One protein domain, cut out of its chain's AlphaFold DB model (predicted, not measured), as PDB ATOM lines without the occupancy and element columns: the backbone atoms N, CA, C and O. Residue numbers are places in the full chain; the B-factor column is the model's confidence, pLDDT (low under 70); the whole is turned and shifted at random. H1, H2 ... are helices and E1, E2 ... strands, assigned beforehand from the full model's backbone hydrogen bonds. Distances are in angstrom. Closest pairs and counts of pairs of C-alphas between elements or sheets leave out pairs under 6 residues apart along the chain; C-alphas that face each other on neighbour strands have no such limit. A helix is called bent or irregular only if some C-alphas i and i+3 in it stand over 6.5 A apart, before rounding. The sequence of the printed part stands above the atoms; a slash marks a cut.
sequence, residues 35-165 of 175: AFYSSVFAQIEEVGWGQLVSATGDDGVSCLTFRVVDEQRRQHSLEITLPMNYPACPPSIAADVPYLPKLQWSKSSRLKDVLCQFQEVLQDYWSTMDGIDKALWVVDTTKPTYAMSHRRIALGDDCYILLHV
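This is residues 35 to 165 of the 175 residues of the protein "FANCL_d2 domain-containing protein" of Triticum turgidum subsp. durum (UniProt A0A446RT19). The model is a rod of two lobes joined by one bent helix. One lobe is a four-strand sheet, E1 to E4, with arm H2a packed over one face and H1 grazing it; the other is the hairpin E5 and E6, with arm H2b near E5. The 131 printed residues, mixed in class, hold two named helices and six named strands, ordered H1 E1 E2 E3 E4 H2 E5 E6. The whole is loose, with a radius of gyration of the C-alphas of 18.0 A and spans of 65 by 24 by 24 A.

H1, residues 35 to 47, only grazes, with residues 40 to 47, the sheet of E1, residues 52 to 56, E2, 63 to 69, E3, 75 to 81, and E4, 92 to 95. This sheet is a meander, each strand the antiparallel neighbour of the one before and forming a hairpin with it; N 53 and O 65, N 66 and O 78, and N 79 and O 94 are each 2.8 A apart, within hydrogen-bond range. H2, residues 111 to 135, was assigned as one helix by its hydrogen bonds but is bent, with C-alphas 121 and 124 7.4 A apart; arms H2a, 111 to 121, and H2b, 124 to 135, stand at a steep tilt of 53 degrees. H2a is on one face of the sheet, making two layers, at a height over the sheet of 8.9 A; it runs slantwise to the strands, at 50 degrees to E3 on the local plane. The closest C-alphas of H2a and E2, those of Leu 115 and Val 68, are 7.0 A apart. Residues 43 to 47 of H1 touch H2a, closest at the C-alphas of Val 47 and Lys 112, 5.6 A. H2b is near E5, residues 150 to 156, which forms an antiparallel hairpin with E6, 159 to 164; N 153 and O 161 are 2.8 A apart. In H1, H2a and H2b every O i to N i+4 pair is within hydrogen-bond range.

H1 begins at C-alpha 35, (189.843, 186.388, 252.580), and measures 18.5 A from first to last C-alpha; E2 measures 19.4 A, E3 19.6 A and E5 18.7 A. E6 ends at C-alpha 164, (183.629, 214.561, 215.328).

The C-alphas farthest apart, those of Ala 35 and Asp 157, are 64.9 A apart. The printed part has no cut; the links E4 to H2 and H2 to E5 are long. Mean pLDDT of the printed part is 94.6, with residue 141 under 70.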
ATOM      1  N   ALA A  35     191.031 186.732 253.362       93.38
ATOM      2  CA  ALA A  35     189.843 186.388 252.580       93.38
ATOM      3  C   ALA A  35     189.608 187.330 251.382       93.38
ATOM      4  O   ALA A  35     189.072 186.896 250.363       93.38
ATOM      5  N   PHE A  36     190.040 188.596 251.477       94.25
ATOM      6  CA  PHE A  36     190.006 189.525 250.348       94.25
ATOM      7  C   PHE A  36     190.894 189.012 249.210       94.25
ATOM      8  O   PHE A  36     190.419 188.875 248.087       94.25
ATOM      9  N   TYR A  37     192.150 188.667 249.502       94.62
ATOM     10  CA  TYR A  37     193.090 188.206 248.481       94.62
ATOM     11  C   TYR A  37     192.632 186.891 247.853       94.62
ATOM     12  O   TYR A  37     192.621 186.779 246.632       94.62
ATOM     13  N   SER A  38     192.167 185.931 248.660       95.19
ATOM     14  CA  SER A  38     191.597 184.679 248.144       95.19
ATOM     15  C   SER A  38     190.422 184.925 247.193       95.19
ATOM     16  O   SER A  38     190.345 184.291 246.144       95.19
ATOM     17  N   SER A  39     189.535 185.873 247.518       95.81
ATOM     18  CA  SER A  39     188.430 186.251 246.633       95.81
ATOM     19  C   SER A  39     188.924 186.897 245.338       95.81
ATOM     20  O   SER A  39     188.466 186.517 244.265       95.81
ATOM     21  N   VAL A  40     189.873 187.836 245.413       96.75
ATOM     22  CA  VAL A  40     190.439 188.499 244.227       96.75
ATOM     23  C   VAL A  40     191.127 187.490 243.310       96.75
ATOM     24  O   VAL A  40     190.889 187.513 242.108       96.75
ATOM     25  N   PHE A  41     191.915 186.559 243.852       96.81
ATOM     26  CA  PHE A  41     192.565 185.519 243.052       96.81
ATOM     27  C   PHE A  41     191.564 184.586 242.368       96.81
ATOM     28  O   PHE A  41     191.724 184.310 241.182       96.81
ATOM     29  N   ALA A  42     190.498 184.170 243.060       97.94
ATOM     30  CA  ALA A  42     189.431 183.379 242.444       97.94
ATOM     31  C   ALA A  42     188.731 184.143 241.302       97.94
ATOM     32  O   ALA A  42     188.395 183.562 240.274       97.94
ATOM     33  N   GLN A  43     188.545 185.458 241.445       98.19
ATOM     34  CA  GLN A  43     187.979 186.293 240.381       98.19
ATOM     35  C   GLN A  43     188.944 186.490 239.201       98.19
ATOM     36  O   GLN A  43     188.497 186.542 238.058       98.19
ATOM     37  N   ILE A  44     190.255 186.580 239.445       98.12
ATOM     38  CA  ILE A  44     191.270 186.599 238.379       98.12
ATOM     39  C   ILE A  44     191.259 185.273 237.614       98.12
ATOM     40  O   ILE A  44     191.326 185.279 236.390       98.12
ATOM     41  N   GLU A  45     191.148 184.146 238.315       98.19
ATOM     42  CA  GLU A  45     191.031 182.826 237.692       98.19
ATOM     43  C   GLU A  45     189.758 182.709 236.843       98.19
ATOM     44  O   GLU A  45     189.825 182.226 235.714       98.19
ATOM     45  N   GLU A  46     188.628 183.231 237.333       98.00
ATOM     46  CA  GLU A  46     187.359 183.298 236.595       98.00
ATOM     47  C   GLU A  46     187.466 184.121 235.297       98.00
ATOM     48  O   GLU A  46     186.886 183.754 234.272       98.00
ATOM     49  N   VAL A  47     188.202 185.238 235.332       97.62
ATOM     50  CA  VAL A  47     188.511 186.052 234.144       97.62
ATOM     51  C   VAL A  47     189.514 185.337 233.228       97.62
ATOM     52  O   VAL A  47     189.411 185.401 232.002       97.62
ATOM     53  N   GLY A  48     190.478 184.638 233.816       97.25
ATOM     54  CA  GLY A  48     191.563 183.942 233.143       97.25
ATOM     55  C   GLY A  48     192.898 184.674 233.276       97.25
ATOM     56  O   GLY A  48     193.074 185.797 232.802       97.25
ATOM     57  N   TRP A  49     193.889 183.979 233.838       97.19
ATOM     58  CA  TRP A  49     195.246 184.492 234.072       97.19
ATOM     59  C   TRP A  49     195.949 185.023 232.820       97.19
ATOM     60  O   TRP A  49     196.723 185.967 232.911       97.19
ATOM     61  N   GLY A  50     195.653 184.470 231.639       97.12
ATOM     62  CA  GLY A  50     196.237 184.938 230.377       97.12
ATOM     63  C   GLY A  50     195.817 186.358 229.977       97.12
ATOM     64  O   GLY A  50     196.493 186.978 229.153       97.12
ATOM     65  N   GLN A  51     194.722 186.879 230.543       97.12
ATOM     66  CA  GLN A  51     194.263 188.254 230.326       97.12
ATOM     67  C   GLN A  51     194.893 189.245 231.311       97.12
ATOM     68  O   GLN A  51     194.915 190.440 231.029       97.12
ATOM     69  N   LEU A  52     195.419 188.781 232.447       98.25
ATOM     70  CA  LEU A  52     196.067 189.646 233.426       98.25
ATOM     71  C   LEU A  52     197.435 190.103 232.893       98.25
ATOM     72  O   LEU A  52     198.292 189.285 232.567       98.25
ATOM     73  N   VAL A  53     197.633 191.416 232.802       98.12
ATOM     74  CA  VAL A  53     198.886 192.052 232.366       98.12
ATOM     75  C   VAL A  53     199.784 192.338 233.567       98.12
ATOM     76  O   VAL A  53     200.971 192.021 233.541       98.12
ATOM     77  N   SER A  54     199.219 192.907 234.631       97.19
ATOM     78  CA  SER A  54     199.951 193.228 235.856       97.19
ATOM     79  C   SER A  54     199.035 193.264 237.073       97.19
ATOM     80  O   SER A  54     197.850 193.575 236.967       97.19
ATOM     81  N   ALA A  55     199.610 192.976 238.239       96.56
ATOM     82  CA  ALA A  55     198.977 193.132 239.542       96.56
ATOM     83  C   ALA A  55     199.965 193.826 240.489       96.56
ATOM     84  O   ALA A  55     201.062 193.316 240.713       96.56
ATOM     85  N   THR A  56     199.597 194.990 241.019       94.75
ATOM     86  CA  THR A  56     200.467 195.844 241.844       94.75
ATOM     87  C   THR A  56     199.745 196.352 243.098       94.75
ATOM     88  O   THR A  56     198.518 196.250 243.219       94.75
ATOM     89  N   GLY A  57     200.518 196.881 244.050       88.25
ATOM     90  CA  GLY A  57     200.033 197.575 245.246       88.25
ATOM     91  C   GLY A  57     201.045 197.557 246.396       88.25
ATOM     92  O   GLY A  57     201.862 196.642 246.497       88.25
ATOM     93  N   ASP A  58     200.983 198.577 247.256       77.12
ATOM     94  CA  ASP A  58     201.995 198.855 248.291       77.12
ATOM     95  C   ASP A  58     202.073 197.787 249.404       77.12
ATOM     96  O   ASP A  58     203.101 197.673 250.061       77.12
ATOM     97  N   ASP A  59     201.019 196.984 249.604       76.62
ATOM     98  CA  ASP A  59     200.916 195.965 250.672       76.62
ATOM     99  C   ASP A  59     200.150 194.700 250.211       76.62
ATOM    100  O   ASP A  59     199.480 194.011 250.989       76.62
ATOM    101  N   GLY A  60     200.212 194.411 248.910       81.12
ATOM    102  CA  GLY A  60     199.459 193.345 248.250       81.12
ATOM    103  C   GLY A  60     198.687 193.855 247.038       81.12
ATOM    104  O   GLY A  60     198.742 195.030 246.693       81.12
ATOM    105  N   VAL A  61     197.957 192.960 246.375       87.69
ATOM    106  CA  VAL A  61     197.244 193.278 245.132       87.69
ATOM    107  C   VAL A  61     196.093 194.252 245.398       87.69
ATOM    108  O   VAL A  61     195.118 193.907 246.071       87.69
ATOM    109  N   SER A  62     196.187 195.459 244.839       92.25
ATOM    110  CA  SER A  62     195.126 196.475 244.872       92.25
ATOM    111  C   SER A  62     194.866 197.139 243.523       92.25
ATOM    112  O   SER A  62     193.815 197.750 243.363       92.25
ATOM    113  N   CYS A  63     195.783 197.016 242.566       96.75
ATOM    114  CA  CYS A  63     195.632 197.505 241.204       96.75
ATOM    115  C   CYS A  63     195.884 196.354 240.228       96.75
ATOM    116  O   CYS A  63     196.884 195.644 240.335       96.75
ATOM    117  N   LEU A  64     194.950 196.142 239.308       98.38
ATOM    118  CA  LEU A  64     194.969 195.073 238.321       98.38
ATOM    119  C   LEU A  64     194.866 195.683 236.934       98.38
ATOM    120  O   LEU A  64     193.987 196.500 236.694       98.38
ATOM    121  N   THR A  65     195.700 195.239 236.007       98.56
ATOM    122  CA  THR A  65     195.582 195.623 234.600       98.56
ATOM    123  C   THR A  65     195.235 194.389 233.792       98.56
ATOM    124  O   THR A  65     195.980 193.409 233.806       98.56
ATOM    125  N   PHE A  66     194.110 194.430 233.086       98.62
ATOM    126  CA  PHE A  66     193.662 193.372 232.191       98.62
ATOM    127  C   PHE A  66     193.778 193.815 230.735       98.62
ATOM    128  O   PHE A  66     193.483 194.957 230.387       98.62
ATOM    129  N   ARG A  67     194.166 192.878 229.871       98.25
ATOM    130  CA  ARG A  67     194.023 192.995 228.425       98.25
ATOM    131  C   ARG A  67     192.655 192.449 228.039       98.25
ATOM    132  O   ARG A  67     192.459 191.236 228.040       98.25
ATOM    133  N   VAL A  68     191.743 193.345 227.688       97.62
ATOM    134  CA  VAL A  68     190.406 193.015 227.192       97.62
ATOM    135  C   VAL A  68     190.475 192.878 225.677       97.62
ATOM    136  O   VAL A  68     191.018 193.751 224.999       97.62
ATOM    137  N   VAL A  69     189.962 191.773 225.140       95.69
ATOM    138  CA  VAL A  69     189.862 191.560 223.692       95.69
ATOM    139  C   VAL A  69     188.405 191.682 223.293       95.69
ATOM    140  O   VAL A  69     187.584 190.899 223.762       95.69
ATOM    141  N   ASP A  70     188.099 192.651 222.438       95.12
ATOM    142  CA  ASP A  70     186.726 192.912 222.018       95.12
ATOM    143  C   ASP A  70     186.258 192.006 220.862       95.12
ATOM    144  O   ASP A  70     186.997 191.142 220.372       95.12
ATOM    145  N   GLU A  71     185.017 192.200 220.405       93.69
ATOM    146  CA  GLU A  71     184.399 191.361 219.364       93.69
ATOM    147  C   GLU A  71     185.120 191.449 218.011       93.69
ATOM    148  O   GLU A  71     185.121 190.493 217.236       93.69
ATOM    149  N   GLN A  72     185.795 192.570 217.749       93.19
ATOM    150  CA  GLN A  72     186.587 192.792 216.541       93.19
ATOM    151  C   GLN A  72     188.064 192.419 216.727       93.19
ATOM    152  O   GLN A  72     188.902 192.757 215.891       93.19
ATOM    153  N   ARG A  73     188.395 191.693 217.805       94.81
ATOM    154  CA  ARG A  73     189.754 191.254 218.162       94.81
ATOM    155  C   ARG A  73     190.718 192.397 218.485       94.81
ATOM    156  O   ARG A  73     191.932 192.179 218.487       94.81
ATOM    157  N   ARG A  74     190.215 193.595 218.791       94.75
ATOM    158  CA  ARG A  74     191.048 194.714 219.248       94.75
ATOM    159  C   ARG A  74     191.413 194.512 220.711       94.75
ATOM    160  O   ARG A  74     190.661 193.899 221.466       94.75
ATOM    161  N   GLN A  75     192.594 194.986 221.094       95.56
ATOM    162  CA  GLN A  75     193.133 194.801 222.438       95.56
ATOM    163  C   GLN A  75     193.094 196.119 223.200       95.56
ATOM    164  O   GLN A  75     193.732 197.086 222.795       95.56
ATOM    165  N   HIS A  76     192.408 196.113 224.336       97.31
ATOM    166  CA  HIS A  76     192.233 197.266 225.209       97.31
ATOM    167  C   HIS A  76     192.903 196.999 226.555       97.31
ATOM    168  O   HIS A  76     192.796 195.898 227.099       97.31
ATOM    169  N   SER A  77     193.598 197.995 227.098       97.81
ATOM    170  CA  SER A  77     194.175 197.917 228.442       97.81
ATOM    171  C   SER A  77     193.205 198.531 229.442       97.81
ATOM    172  O   SER A  77     192.934 199.728 229.372       97.81
ATOM    173  N   LEU A  78     192.698 197.716 230.367       98.56
ATOM    174  CA  LEU A  78     191.783 198.133 231.426       98.56
ATOM    175  C   LEU A  78     192.475 198.009 232.780       98.56
ATOM    176  O   LEU A  78     192.766 196.907 233.244       98.56
ATOM    177  N   GLU A  79     192.711 199.142 233.424       98.56
ATOM    178  CA  GLU A  79     193.177 199.202 234.801       98.56
ATOM    179  C   GLU A  79     191.986 199.238 235.763       98.56
ATOM    180  O   GLU A  79     191.012 199.959 235.547       98.56
ATOM    181  N   ILE A  80     192.069 198.450 236.832       98.50
ATOM    182  CA  ILE A  80     191.058 198.295 237.871       98.50
ATOM    183  C   ILE A  80     191.740 198.469 239.225       98.50
ATOM    184  O   ILE A  80     192.568 197.651 239.629       98.50
ATOM    185  N   THR A  81     191.346 199.501 239.964       97.88
ATOM    186  CA  THR A  81     191.817 199.746 241.329       97.88
ATOM    187  C   THR A  81     190.743 199.351 242.342       97.88
ATOM    188  O   THR A  81     189.601 199.812 242.299       97.88
ATOM    189  N   LEU A  82     191.116 198.474 243.272       96.88
ATOM    190  CA  LEU A  82     190.240 197.900 244.288       96.88
ATOM    191  C   LEU A  82     190.286 198.753 245.568       96.88
ATOM    192  O   LEU A  82     191.335 198.812 246.215       96.88
ATOM    193  N   PRO A  83     189.179 199.372 246.019       94.88
ATOM    194  CA  PRO A  83     189.161 200.127 247.273       94.88
ATOM    195  C   PRO A  83     189.256 199.204 248.496       94.88
ATOM    196  O   PRO A  83     189.008 198.000 248.401       94.88
ATOM    197  N   MET A  84     189.601 199.743 249.671       92.62
ATOM    198  CA  MET A  84     189.790 198.954 250.909       92.62
ATOM    199  C   MET A  84     188.558 198.156 251.344       92.62
ATOM    200  O   MET A  84     188.685 197.102 251.958       92.62
ATOM    201  N   ASN A  85     187.371 198.648 251.009       92.69
ATOM    202  CA  ASN A  85     186.086 198.038 251.324       92.69
ATOM    203  C   ASN A  85     185.490 197.247 250.148       92.69
ATOM    204  O   ASN A  85     184.311 196.902 250.186       92.69
ATOM    205  N   TYR A  86     186.264 196.951 249.103       94.62
ATOM    206  CA  TYR A  86     185.839 196.060 248.025       94.62
ATOM    207  C   TYR A  86     185.429 194.673 248.575       94.62
ATOM    208  O   TYR A  86     186.140 194.140 249.433       94.62
ATOM    209  N   PRO A  87     184.323 194.061 248.100       95.19
ATOM    210  CA  PRO A  87     183.435 194.495 247.010       95.19
ATOM    211  C   PRO A  87     182.239 195.356 247.464       95.19
ATOM    212  O   PRO A  87     181.323 195.602 246.681       95.19
ATOM    213  N   ALA A  88     182.198 195.816 248.720       95.12
ATOM    214  CA  ALA A  88     181.101 196.656 249.206       95.12
ATOM    215  C   ALA A  88     181.016 198.008 248.480       95.12
ATOM    216  O   ALA A  88     179.912 198.519 248.301       95.12
ATOM    217  N   CYS A  89     182.154 198.544 248.029       94.62
ATOM    218  CA  CYS A  89     182.212 199.631 247.055       94.62
ATOM    219  C   CYS A  89     182.749 199.139 245.704       94.62
ATOM    220  O   CYS A  89     183.574 198.216 245.685       94.62
ATOM    221  N   PRO A  90     182.304 199.765 244.596       97.06
ATOM    222  CA  PRO A  90     182.804 199.449 243.266       97.06
ATOM    223  C   PRO A  90     184.301 199.743 243.153       97.06
ATOM    224  O   PRO A  90     184.793 200.672 243.804       97.06
ATOM    225  N   PRO A  91     185.027 198.994 242.310       97.69
ATOM    226  CA  PRO A  91     186.361 199.398 241.905       97.69
ATOM    227  C   PRO A  91     186.309 200.665 241.042       97.69
ATOM    228  O   PRO A  91     185.297 200.953 240.402       97.69
ATOM    229  N   SER A  92     187.414 201.406 240.995       97.56
ATOM    230  CA  SER A  92     187.616 202.454 239.992       97.56
ATOM    231  C   SER A  92     188.323 201.874 238.771       97.56
ATOM    232  O   SER A  92     189.138 200.962 238.909       97.56
ATOM    233  N   ILE A  93     188.023 202.414 237.592       98.19
ATOM    234  CA  ILE A  93     188.609 201.969 236.326       98.19
ATOM    235  C   ILE A  93     189.335 203.104 235.612       98.19
ATOM    236  O   ILE A  93     188.945 204.263 235.742       98.19
ATOM    237  N   ALA A  94     190.358 202.755 234.840       98.19
ATOM    238  CA  ALA A  94     191.049 203.652 233.922       98.19
ATOM    239  C   ALA A  94     191.422 202.901 232.636       98.19
ATOM    240  O   ALA A  94     191.783 201.725 232.674       98.19
ATOM    241  N   ALA A  95     191.304 203.573 231.491       98.00
ATOM    242  CA  ALA A  95     191.628 203.036 230.172       98.00
ATOM    243  C   ALA A  95     191.786 204.187 229.159       98.00
ATOM    244  O   ALA A  95     191.322 205.300 229.408       98.00
ATOM    245  N   ASP A  96     192.404 203.909 228.008       97.19
ATOM    246  CA  ASP A  96     192.435 204.817 226.849       97.19
ATOM    247  C   ASP A  96     191.087 204.754 226.117       97.19
ATOM    248  O   ASP A  96     190.908 203.992 225.176       97.19
ATOM    249  N   VAL A  97     190.090 205.482 226.618       97.19
ATOM    250  CA  VAL A  97     188.707 205.451 226.116       97.19
ATOM    251  C   VAL A  97     188.109 206.856 226.094       97.19
ATOM    252  O   VAL A  97     188.548 207.706 226.870       97.19
ATOM    253  N   PRO A  98     187.108 207.133 225.235       95.81
ATOM    254  CA  PRO A  98     186.532 208.476 225.120       95.81
ATOM    255  C   PRO A  98     185.861 208.948 226.415       95.81
ATOM    256  O   PRO A  98     185.807 210.139 226.707       95.81
ATOM    257  N   TYR A  99     185.339 208.002 227.192       95.56
ATOM    258  CA  TYR A  99     184.774 208.210 228.515       95.56
ATOM    259  C   TYR A  99     184.831 206.895 229.294       95.56
ATOM    260  O   TYR A  99     184.836 205.811 228.710       95.56
ATOM    261  N   LEU A 100     184.852 206.982 230.624       95.69
ATOM    262  CA  LEU A 100     184.814 205.801 231.484       95.69
ATOM    263  C   LEU A 100     183.358 205.358 231.709       95.69
ATOM    264  O   LEU A 100     182.551 206.166 232.181       95.69
ATOM    265  N   PRO A 101     183.001 204.093 231.410       92.62
ATOM    266  CA  PRO A 101     181.663 203.578 231.665       92.62
ATOM    267  C   PRO A 101     181.279 203.661 233.145       92.62
ATOM    268  O   PRO A 101     182.072 203.358 234.041       92.62
ATOM    269  N   LYS A 102     180.021 204.021 233.416       94.81
ATOM    270  CA  LYS A 102     179.471 203.963 234.772       94.81
ATOM    271  C   LYS A 102     179.144 202.514 235.127       94.81
ATOM    272  O   LYS A 102     178.143 201.977 234.656       94.81
ATOM    273  N   LEU A 103     179.951 201.925 236.006       96.75
ATOM    274  CA  LEU A 103     179.755 200.553 236.465       96.75
ATOM    275  C   LEU A 103     178.428 200.385 237.217       96.75
ATOM    276  O   LEU A 103     178.175 201.038 238.232       96.75
ATOM    277  N   GLN A 104     177.608 199.453 236.742       97.56
ATOM    278  CA  GLN A 104     176.532 198.844 237.510       97.56
ATOM    279  C   GLN A 104     177.162 197.853 238.484       97.56
ATOM    280  O   GLN A 104     177.756 196.851 238.080       97.56
ATOM    281  N   TRP A 105     177.082 198.165 239.777       97.88
ATOM    282  CA  TRP A 105     177.803 197.434 240.811       97.88
ATOM    283  C   TRP A 105     176.913 197.050 241.984       97.88
ATOM    284  O   TRP A 105     176.105 197.838 242.476       97.88
ATOM    285  N   SER A 106     177.128 195.837 242.477       97.06
ATOM    286  CA  SER A 106     176.518 195.292 243.682       97.06
ATOM    287  C   SER A 106     177.562 194.508 244.480       97.06
ATOM    288  O   SER A 106     178.637 194.195 243.976       97.06
ATOM    289  N   LYS A 107     177.246 194.114 245.718       92.75
ATOM    290  CA  LYS A 107     178.165 193.302 246.539       92.75
ATOM    291  C   LYS A 107     178.441 191.905 245.966       92.75
ATOM    292  O   LYS A 107     179.402 191.271 246.387       92.75
ATOM    293  N   SER A 108     177.588 191.418 245.062       95.38
ATOM    294  CA  SER A 108     177.773 190.152 244.346       95.38
ATOM    295  C   SER A 108     178.521 190.310 243.022       95.38
ATOM    296  O   SER A 108     178.870 189.296 242.424       95.38
ATOM    297  N   SER A 109     178.755 191.549 242.576       98.00
ATOM    298  CA  SER A 109     179.508 191.834 241.358       98.00
ATOM    299  C   SER A 109     180.989 191.489 241.523       98.00
ATOM    300  O   SER A 109     181.542 191.512 242.627       98.00
ATOM    301  N   ARG A 110     181.627 191.154 240.404       97.75
ATOM    302  CA  ARG A 110     182.989 190.625 240.307       97.75
ATOM    303  C   ARG A 110     183.791 191.342 239.225       97.75
ATOM    304  O   ARG A 110     183.249 192.105 238.432       97.75
ATOM    305  N   LEU A 111     185.097 191.073 239.158       98.25
ATOM    306  CA  LEU A 111     185.994 191.608 238.125       98.25
ATOM    307  C   LEU A 111     185.484 191.323 236.708       98.25
ATOM    308  O   LEU A 111     185.527 192.206 235.859       98.25
ATOM    309  N   LYS A 112     184.950 190.122 236.465       98.00
ATOM    310  CA  LYS A 112     184.393 189.747 235.161       98.00
ATOM    311  C   LYS A 112     183.265 190.680 234.711       98.00
ATOM    312  O   LYS A 112     183.247 191.070 233.550       98.00
ATOM    313  N   ASP A 113     182.399 191.108 235.631       98.25
ATOM    314  CA  ASP A 113     181.315 192.047 235.320       98.25
ATOM    315  C   ASP A 113     181.855 193.415 234.883       98.25
ATOM    316  O   ASP A 113     181.256 194.066 234.032       98.25
ATOM    317  N   VAL A 114     182.995 193.848 235.437       98.25
ATOM    318  CA  VAL A 114     183.670 195.092 235.029       98.25
ATOM    319  C   VAL A 114     184.157 194.980 233.586       98.25
ATOM    320  O   VAL A 114     183.929 195.893 232.797       98.25
ATOM    321  N   LEU A 115     184.798 193.859 233.233       98.00
ATOM    322  CA  LEU A 115     185.308 193.616 231.879       98.00
ATOM    323  C   LEU A 115     184.169 193.544 230.853       98.00
ATOM    324  O   LEU A 115     184.272 194.163 229.797       98.00
ATOM    325  N   CYS A 116     183.078 192.840 231.177       97.12
ATOM    326  CA  CYS A 116     181.901 192.751 230.309       97.12
ATOM    327  C   CYS A 116     181.273 194.130 230.075       97.12
ATOM    328  O   CYS A 116     181.136 194.545 228.928       97.12
ATOM    329  N   GLN A 117     180.988 194.886 231.141       97.75
ATOM    330  CA  GLN A 117     180.399 196.225 231.013       97.75
ATOM    331  C   GLN A 117     181.305 197.196 230.246       97.75
ATOM    332  O   GLN A 117     180.816 198.012 229.467       97.75
ATOM    333  N   PHE A 118     182.622 197.118 230.458       97.62
ATOM    334  CA  PHE A 118     183.592 197.939 229.738       97.62
ATOM    335  C   PHE A 118     183.534 197.694 228.227       97.62
ATOM    336  O   PHE A 118     183.492 198.649 227.455       97.62
ATOM    337  N   GLN A 119     183.503 196.423 227.818       96.12
ATOM    338  CA  GLN A 119     183.416 196.050 226.412       96.12
ATOM    339  C   GLN A 119     182.061 196.440 225.812       96.12
ATOM    340  O   GLN A 119     182.030 197.116 224.790       96.12
ATOM    341  N   GLU A 120     180.953 196.057 226.451       95.56
ATOM    342  CA  GLU A 120     179.593 196.259 225.929       95.56
ATOM    343  C   GLU A 120     179.276 197.736 225.666       95.56
ATOM    344  O   GLU A 120     178.738 198.077 224.616       95.56
ATOM    345  N   VAL A 121     179.643 198.631 226.589       96.06
ATOM    346  CA  VAL A 121     179.314 200.063 226.485       96.06
ATOM    347  C   VAL A 121     180.096 200.768 225.371       96.06
ATOM    348  O   VAL A 121     179.603 201.732 224.788       96.06
ATOM    349  N   LEU A 122     181.315 200.315 225.077       97.00
ATOM    350  CA  LEU A 122     182.222 200.988 224.139       97.00
ATOM    351  C   LEU A 122     182.324 200.288 222.776       97.00
ATOM    352  O   LEU A 122     182.906 200.853 221.847       97.00
ATOM    353  N   GLN A 123     181.737 199.095 222.633       96.50
ATOM    354  CA  GLN A 123     181.829 198.271 221.427       96.50
ATOM    355  C   GLN A 123     181.371 199.020 220.173       96.50
ATOM    356  O   GLN A 123     182.095 199.029 219.172       96.50
ATOM    357  N   ASP A 124     180.209 199.672 220.225       96.12
ATOM    358  CA  ASP A 124     179.661 200.421 219.089       96.12
ATOM    359  C   ASP A 124     180.584 201.573 218.694       96.12
ATOM    360  O   ASP A 124     180.927 201.717 217.523       96.12
ATOM    361  N   TYR A 125     181.068 202.338 219.675       97.19
ATOM    362  CA  TYR A 125     181.958 203.469 219.430       97.19
ATOM    363  C   TYR A 125     183.248 203.029 218.737       97.19
ATOM    364  O   TYR A 125     183.596 203.552 217.678       97.19
ATOM    365  N   TRP A 126     183.938 202.024 219.283       97.00
ATOM    366  CA  TRP A 126     185.160 201.534 218.658       97.00
ATOM    367  C   TRP A 126     184.885 200.990 217.257       97.00
ATOM    368  O   TRP A 126     185.704 201.167 216.358       97.00
ATOM    369  N   SER A 127     183.752 200.312 217.055       96.56
ATOM    370  CA  SER A 127     183.352 199.770 215.751       96.56
ATOM    371  C   SER A 127     183.166 200.864 214.704       96.56
ATOM    372  O   SER A 127     183.675 200.723 213.595       96.56
ATOM    373  N   THR A 128     182.519 201.971 215.066       96.19
ATOM    374  CA  THR A 128     182.370 203.137 214.191       96.19
ATOM    375  C   THR A 128     183.722 203.761 213.852       96.19
ATOM    376  O   THR A 128     184.001 203.989 212.676       96.19
ATOM    377  N   MET A 129     184.581 203.999 214.850       95.62
ATOM    378  CA  MET A 129     185.898 204.609 214.617       95.62
ATOM    379  C   MET A 129     186.773 203.749 213.698       95.62
ATOM    380  O   MET A 129     187.374 204.259 212.760       95.62
ATOM    381  N   ASP A 130     186.791 202.436 213.919       94.38
ATOM    382  CA  ASP A 130     187.517 201.491 213.067       94.38
ATOM    383  C   ASP A 130     186.924 201.407 211.647       94.38
ATOM    384  O   ASP A 130     187.663 201.304 210.670       94.38
ATOM    385  N   GLY A 131     185.599 201.522 211.510       94.62
ATOM    386  CA  GLY A 131     184.933 201.629 210.212       94.62
ATOM    387  C   GLY A 131     185.360 202.875 209.432       94.62
ATOM    388  O   GLY A 131     185.663 202.770 208.246       94.62
ATOM    389  N   ILE A 132     185.447 204.029 210.101       94.00
ATOM    390  CA  ILE A 132     185.966 205.278 209.519       94.00
ATOM    391  C   ILE A 132     187.420 205.091 209.072       94.00
ATOM    392  O   ILE A 132     187.738 205.377 207.919       94.00
ATOM    393  N   ASP A 133     188.271 204.557 209.951       92.81
ATOM    394  CA  ASP A 133     189.701 204.354 209.690       92.81
ATOM    395  C   ASP A 133     189.956 203.389 208.517       92.81
ATOM    396  O   ASP A 133     190.938 203.530 207.790       92.81
ATOM    397  N   LYS A 134     189.061 202.415 208.304       93.06
ATOM    398  CA  LYS A 134     189.135 201.457 207.191       93.06
ATOM    399  C   LYS A 134     188.539 201.980 205.886       93.06
ATOM    400  O   LYS A 134     188.988 201.567 204.819       93.06
ATOM    401  N   ALA A 135     187.498 202.810 205.955       94.31
ATOM    402  CA  ALA A 135     186.729 203.224 204.782       94.31
ATOM    403  C   ALA A 135     187.196 204.554 204.179       94.31
ATOM    404  O   ALA A 135     187.012 204.768 202.980       94.31
ATOM    405  N   LEU A 136     187.757 205.456 204.989       92.94
ATOM    406  CA  LEU A 136     188.068 206.828 204.590       92.94
ATOM    407  C   LEU A 136     189.574 207.100 204.600       92.94
ATOM    408  O   LEU A 136     190.347 206.455 205.306       92.94
ATOM    409  N   TRP A 137     189.997 208.106 203.830       92.50
ATOM    410  CA  TRP A 137     191.385 208.560 203.841       92.50
ATOM    411  C   TRP A 137     191.647 209.449 205.061       92.50
ATOM    412  O   TRP A 137     191.621 210.678 204.981       92.50
ATOM    413  N   VAL A 138     191.921 208.810 206.198       92.56
ATOM    414  CA  VAL A 138     192.355 209.486 207.424       92.56
ATOM    415  C   VAL A 138     193.799 209.972 207.268       92.56
ATOM    416  O   VAL A 138     194.686 209.207 206.890       92.56
ATOM    417  N   VAL A 139     194.039 211.253 207.549       90.81
ATOM    418  CA  VAL A 139     195.340 211.930 207.376       90.81
ATOM    419  C   VAL A 139     195.952 212.426 208.690       90.81
ATOM    420  O   VAL A 139     196.832 213.288 208.679       90.81
ATOM    421  N   ASP A 140     195.484 211.918 209.830       79.69
ATOM    422  CA  ASP A 140     196.015 212.309 211.134       79.69
ATOM    423  C   ASP A 140     197.514 211.997 211.256       79.69
ATOM    424  O   ASP A 140     197.996 210.920 210.907       79.69
ATOM    425  N   THR A 141     198.276 212.968 211.765       69.06
ATOM    426  CA  THR A 141     199.740 212.863 211.895       69.06
ATOM    427  C   THR A 141     200.173 211.952 213.042       69.06
ATOM    428  O   THR A 141     201.335 211.558 213.124       69.06
ATOM    429  N   THR A 142     199.256 211.638 213.956       81.12
ATOM    430  CA  THR A 142     199.473 210.757 215.105       81.12
ATOM    431  C   THR A 142     198.697 209.465 214.924       81.12
ATOM    432  O   THR A 142     197.573 209.485 214.431       81.12
ATOM    433  N   LYS A 143     199.264 208.339 215.378       80.44
ATOM    434  CA  LYS A 143     198.536 207.067 215.421       80.44
ATOM    435  C   LYS A 143     197.268 207.245 216.278       80.44
ATOM    436  O   LYS A 143     197.420 207.645 217.435       80.44
ATOM    437  N   PRO A 144     196.065 206.947 215.755       85.12
ATOM    438  CA  PRO A 144     194.840 207.113 216.519       85.12
ATOM    439  C   PRO A 144     194.839 206.266 217.791       85.12
ATOM    440  O   PRO A 144     195.272 205.109 217.773       85.12
ATOM    441  N   THR A 145     194.356 206.848 218.888       92.38
ATOM    442  CA  THR A 145     194.140 206.139 220.157       92.38
ATOM    443  C   THR A 145     192.671 205.756 220.305       92.38
ATOM    444  O   THR A 145     191.806 206.288 219.599       92.38
ATOM    445  N   TYR A 146     192.363 204.839 221.221       95.06
ATOM    446  CA  TYR A 146     190.983 204.420 221.453       95.06
ATOM    447  C   TYR A 146     190.153 205.505 222.157       95.06
ATOM    448  O   TYR A 146     188.928 205.453 222.087       95.06
ATOM    449  N   ALA A 147     190.779 206.529 222.754       96.00
ATOM    450  CA  ALA A 147     190.092 207.705 223.292       96.00
ATOM    451  C   ALA A 147     189.752 208.789 222.254       96.00
ATOM    452  O   ALA A 147     188.894 209.631 222.513       96.00
ATOM    453  N   MET A 148     190.408 208.801 221.089       95.12
ATOM    454  CA  MET A 148     190.238 209.869 220.098       95.12
ATOM    455  C   MET A 148     188.899 209.767 219.362       95.12
ATOM    456  O   MET A 148     188.736 208.889 218.515       95.12
ATOM    457  N   SER A 149     188.000 210.720 219.619       95.12
ATOM    458  CA  SER A 149     186.646 210.806 219.041       95.12
ATOM    459  C   SER A 149     186.542 211.622 217.751       95.12
ATOM    460  O   SER A 149     185.441 211.918 217.291       95.12
ATOM    461  N   HIS A 150     187.671 212.010 217.161       94.25
ATOM    462  CA  HIS A 150     187.703 212.740 215.900       94.25
ATOM    463  C   HIS A 150     188.659 212.098 214.901       94.25
ATOM    464  O   HIS A 150     189.582 211.377 215.297       94.25
ATOM    465  N   ARG A 151     188.435 212.372 213.612       94.81
ATOM    466  CA  ARG A 151     189.334 212.001 212.511       94.81
ATOM    467  C   ARG A 151     189.431 213.112 211.489       94.81
ATOM    468  O   ARG A 151     188.414 213.660 211.064       94.81
ATOM    469  N   ARG A 152     190.649 213.410 211.044       94.25
ATOM    470  CA  ARG A 152     190.863 214.293 209.896       94.25
ATOM    471  C   ARG A 152     190.839 213.477 208.609       94.25
ATOM    472  O   ARG A 152     191.691 212.616 208.408       94.25
ATOM    473  N   ILE A 153     189.890 213.766 207.727       94.06
ATOM    474  CA  ILE A 153     189.653 213.029 206.482       94.06
ATOM    475  C   ILE A 153     190.032 213.910 205.293       94.06
ATOM    476  O   ILE A 153     189.631 215.073 205.226       94.06
ATOM    477  N   ALA A 154     190.796 213.366 204.349       94.62
ATOM    478  CA  ALA A 154     191.092 214.031 203.087       94.62
ATOM    479  C   ALA A 154     189.914 213.933 202.114       94.62
ATOM    480  O   ALA A 154     189.376 212.852 201.877       94.62
ATOM    481  N   LEU A 155     189.563 215.071 201.517       92.94
ATOM    482  CA  LEU A 155     188.565 215.172 200.453       92.94
ATOM    483  C   LEU A 155     189.208 215.246 199.055       92.94
ATOM    484  O   LEU A 155     188.516 215.045 198.060       92.94
ATOM    485  N   GLY A 156     190.520 215.502 198.983       91.31
ATOM    486  CA  GLY A 156     191.274 215.774 197.750       91.31
ATOM    487  C   GLY A 156     191.751 217.229 197.684       91.31
ATOM    488  O   GLY A 156     191.272 218.052 198.456       91.31
ATOM    489  N   ASP A 157     192.708 217.539 196.804       89.19
ATOM    490  CA  ASP A 157     193.217 218.903 196.541       89.19
ATOM    491  C   ASP A 157     193.546 219.726 197.805       89.19
ATOM    492  O   ASP A 157     193.123 220.871 197.949       89.19
ATOM    493  N   ASP A 158     194.262 219.114 198.756       88.12
ATOM    494  CA  ASP A 158     194.609 219.708 200.060       88.12
ATOM    495  C   ASP A 158     193.394 220.194 200.887       88.12
ATOM    496  O   ASP A 158     193.522 221.007 201.805       88.12
ATOM    497  N   CYS A 159     192.205 219.658 200.598       93.94
ATOM    498  CA  CYS A 159     190.977 219.879 201.347       93.94
ATOM    499  C   CYS A 159     190.756 218.755 202.364       93.94
ATOM    500  O   CYS A 159     190.864 217.562 202.052       93.94
ATOM    501  N   TYR A 160     190.416 219.139 203.595       93.94
ATOM    502  CA  TYR A 160     190.215 218.221 204.709       93.94
ATOM    503  C   TYR A 160     188.953 218.580 205.483       93.94
ATOM    504  O   TYR A 160     188.633 219.756 205.648       93.94
ATOM    505  N   ILE A 161     188.291 217.562 206.020       93.31
ATOM    506  CA  ILE A 161     187.241 217.714 207.025       93.31
ATOM    507  C   ILE A 161     187.714 217.092 208.337       93.31
ATOM    508  O   ILE A 161     188.355 216.040 208.339       93.31
ATOM    509  N   LEU A 162     187.426 217.760 209.450       93.88
ATOM    510  CA  LEU A 162     187.578 217.188 210.779       93.88
ATOM    511  C   LEU A 162     186.213 216.660 211.204       93.88
ATOM    512  O   LEU A 162     185.287 217.444 211.362       93.88
ATOM    513  N   LEU A 163     186.101 215.344 211.333       93.56
ATOM    514  CA  LEU A 163     184.866 214.664 211.693       93.56
ATOM    515  C   LEU A 163     184.853 214.387 213.192       93.56
ATOM    516  O   LEU A 163     185.759 213.700 213.670       93.56
ATOM    517  N   HIS A 164     183.837 214.857 213.911       95.12
ATOM    518  CA  HIS A 164     183.629 214.561 215.328       95.12
ATOM    519  C   HIS A 164     182.516 213.530 215.524       95.12
ATOM    520  O   HIS A 164     181.365 213.741 215.151       95.12
ATOM    521  N   VAL A 165     182.854 212.405 216.151       96.06
ATOM    522  CA  VAL A 165     181.907 211.331 216.463       96.06
ATOM    523  C   VAL A 165     181.384 211.506 217.887       96.06
ATOM    524  O   VAL A 165     182.166 211.575 218.839       96.06
TER     525      VAL A 165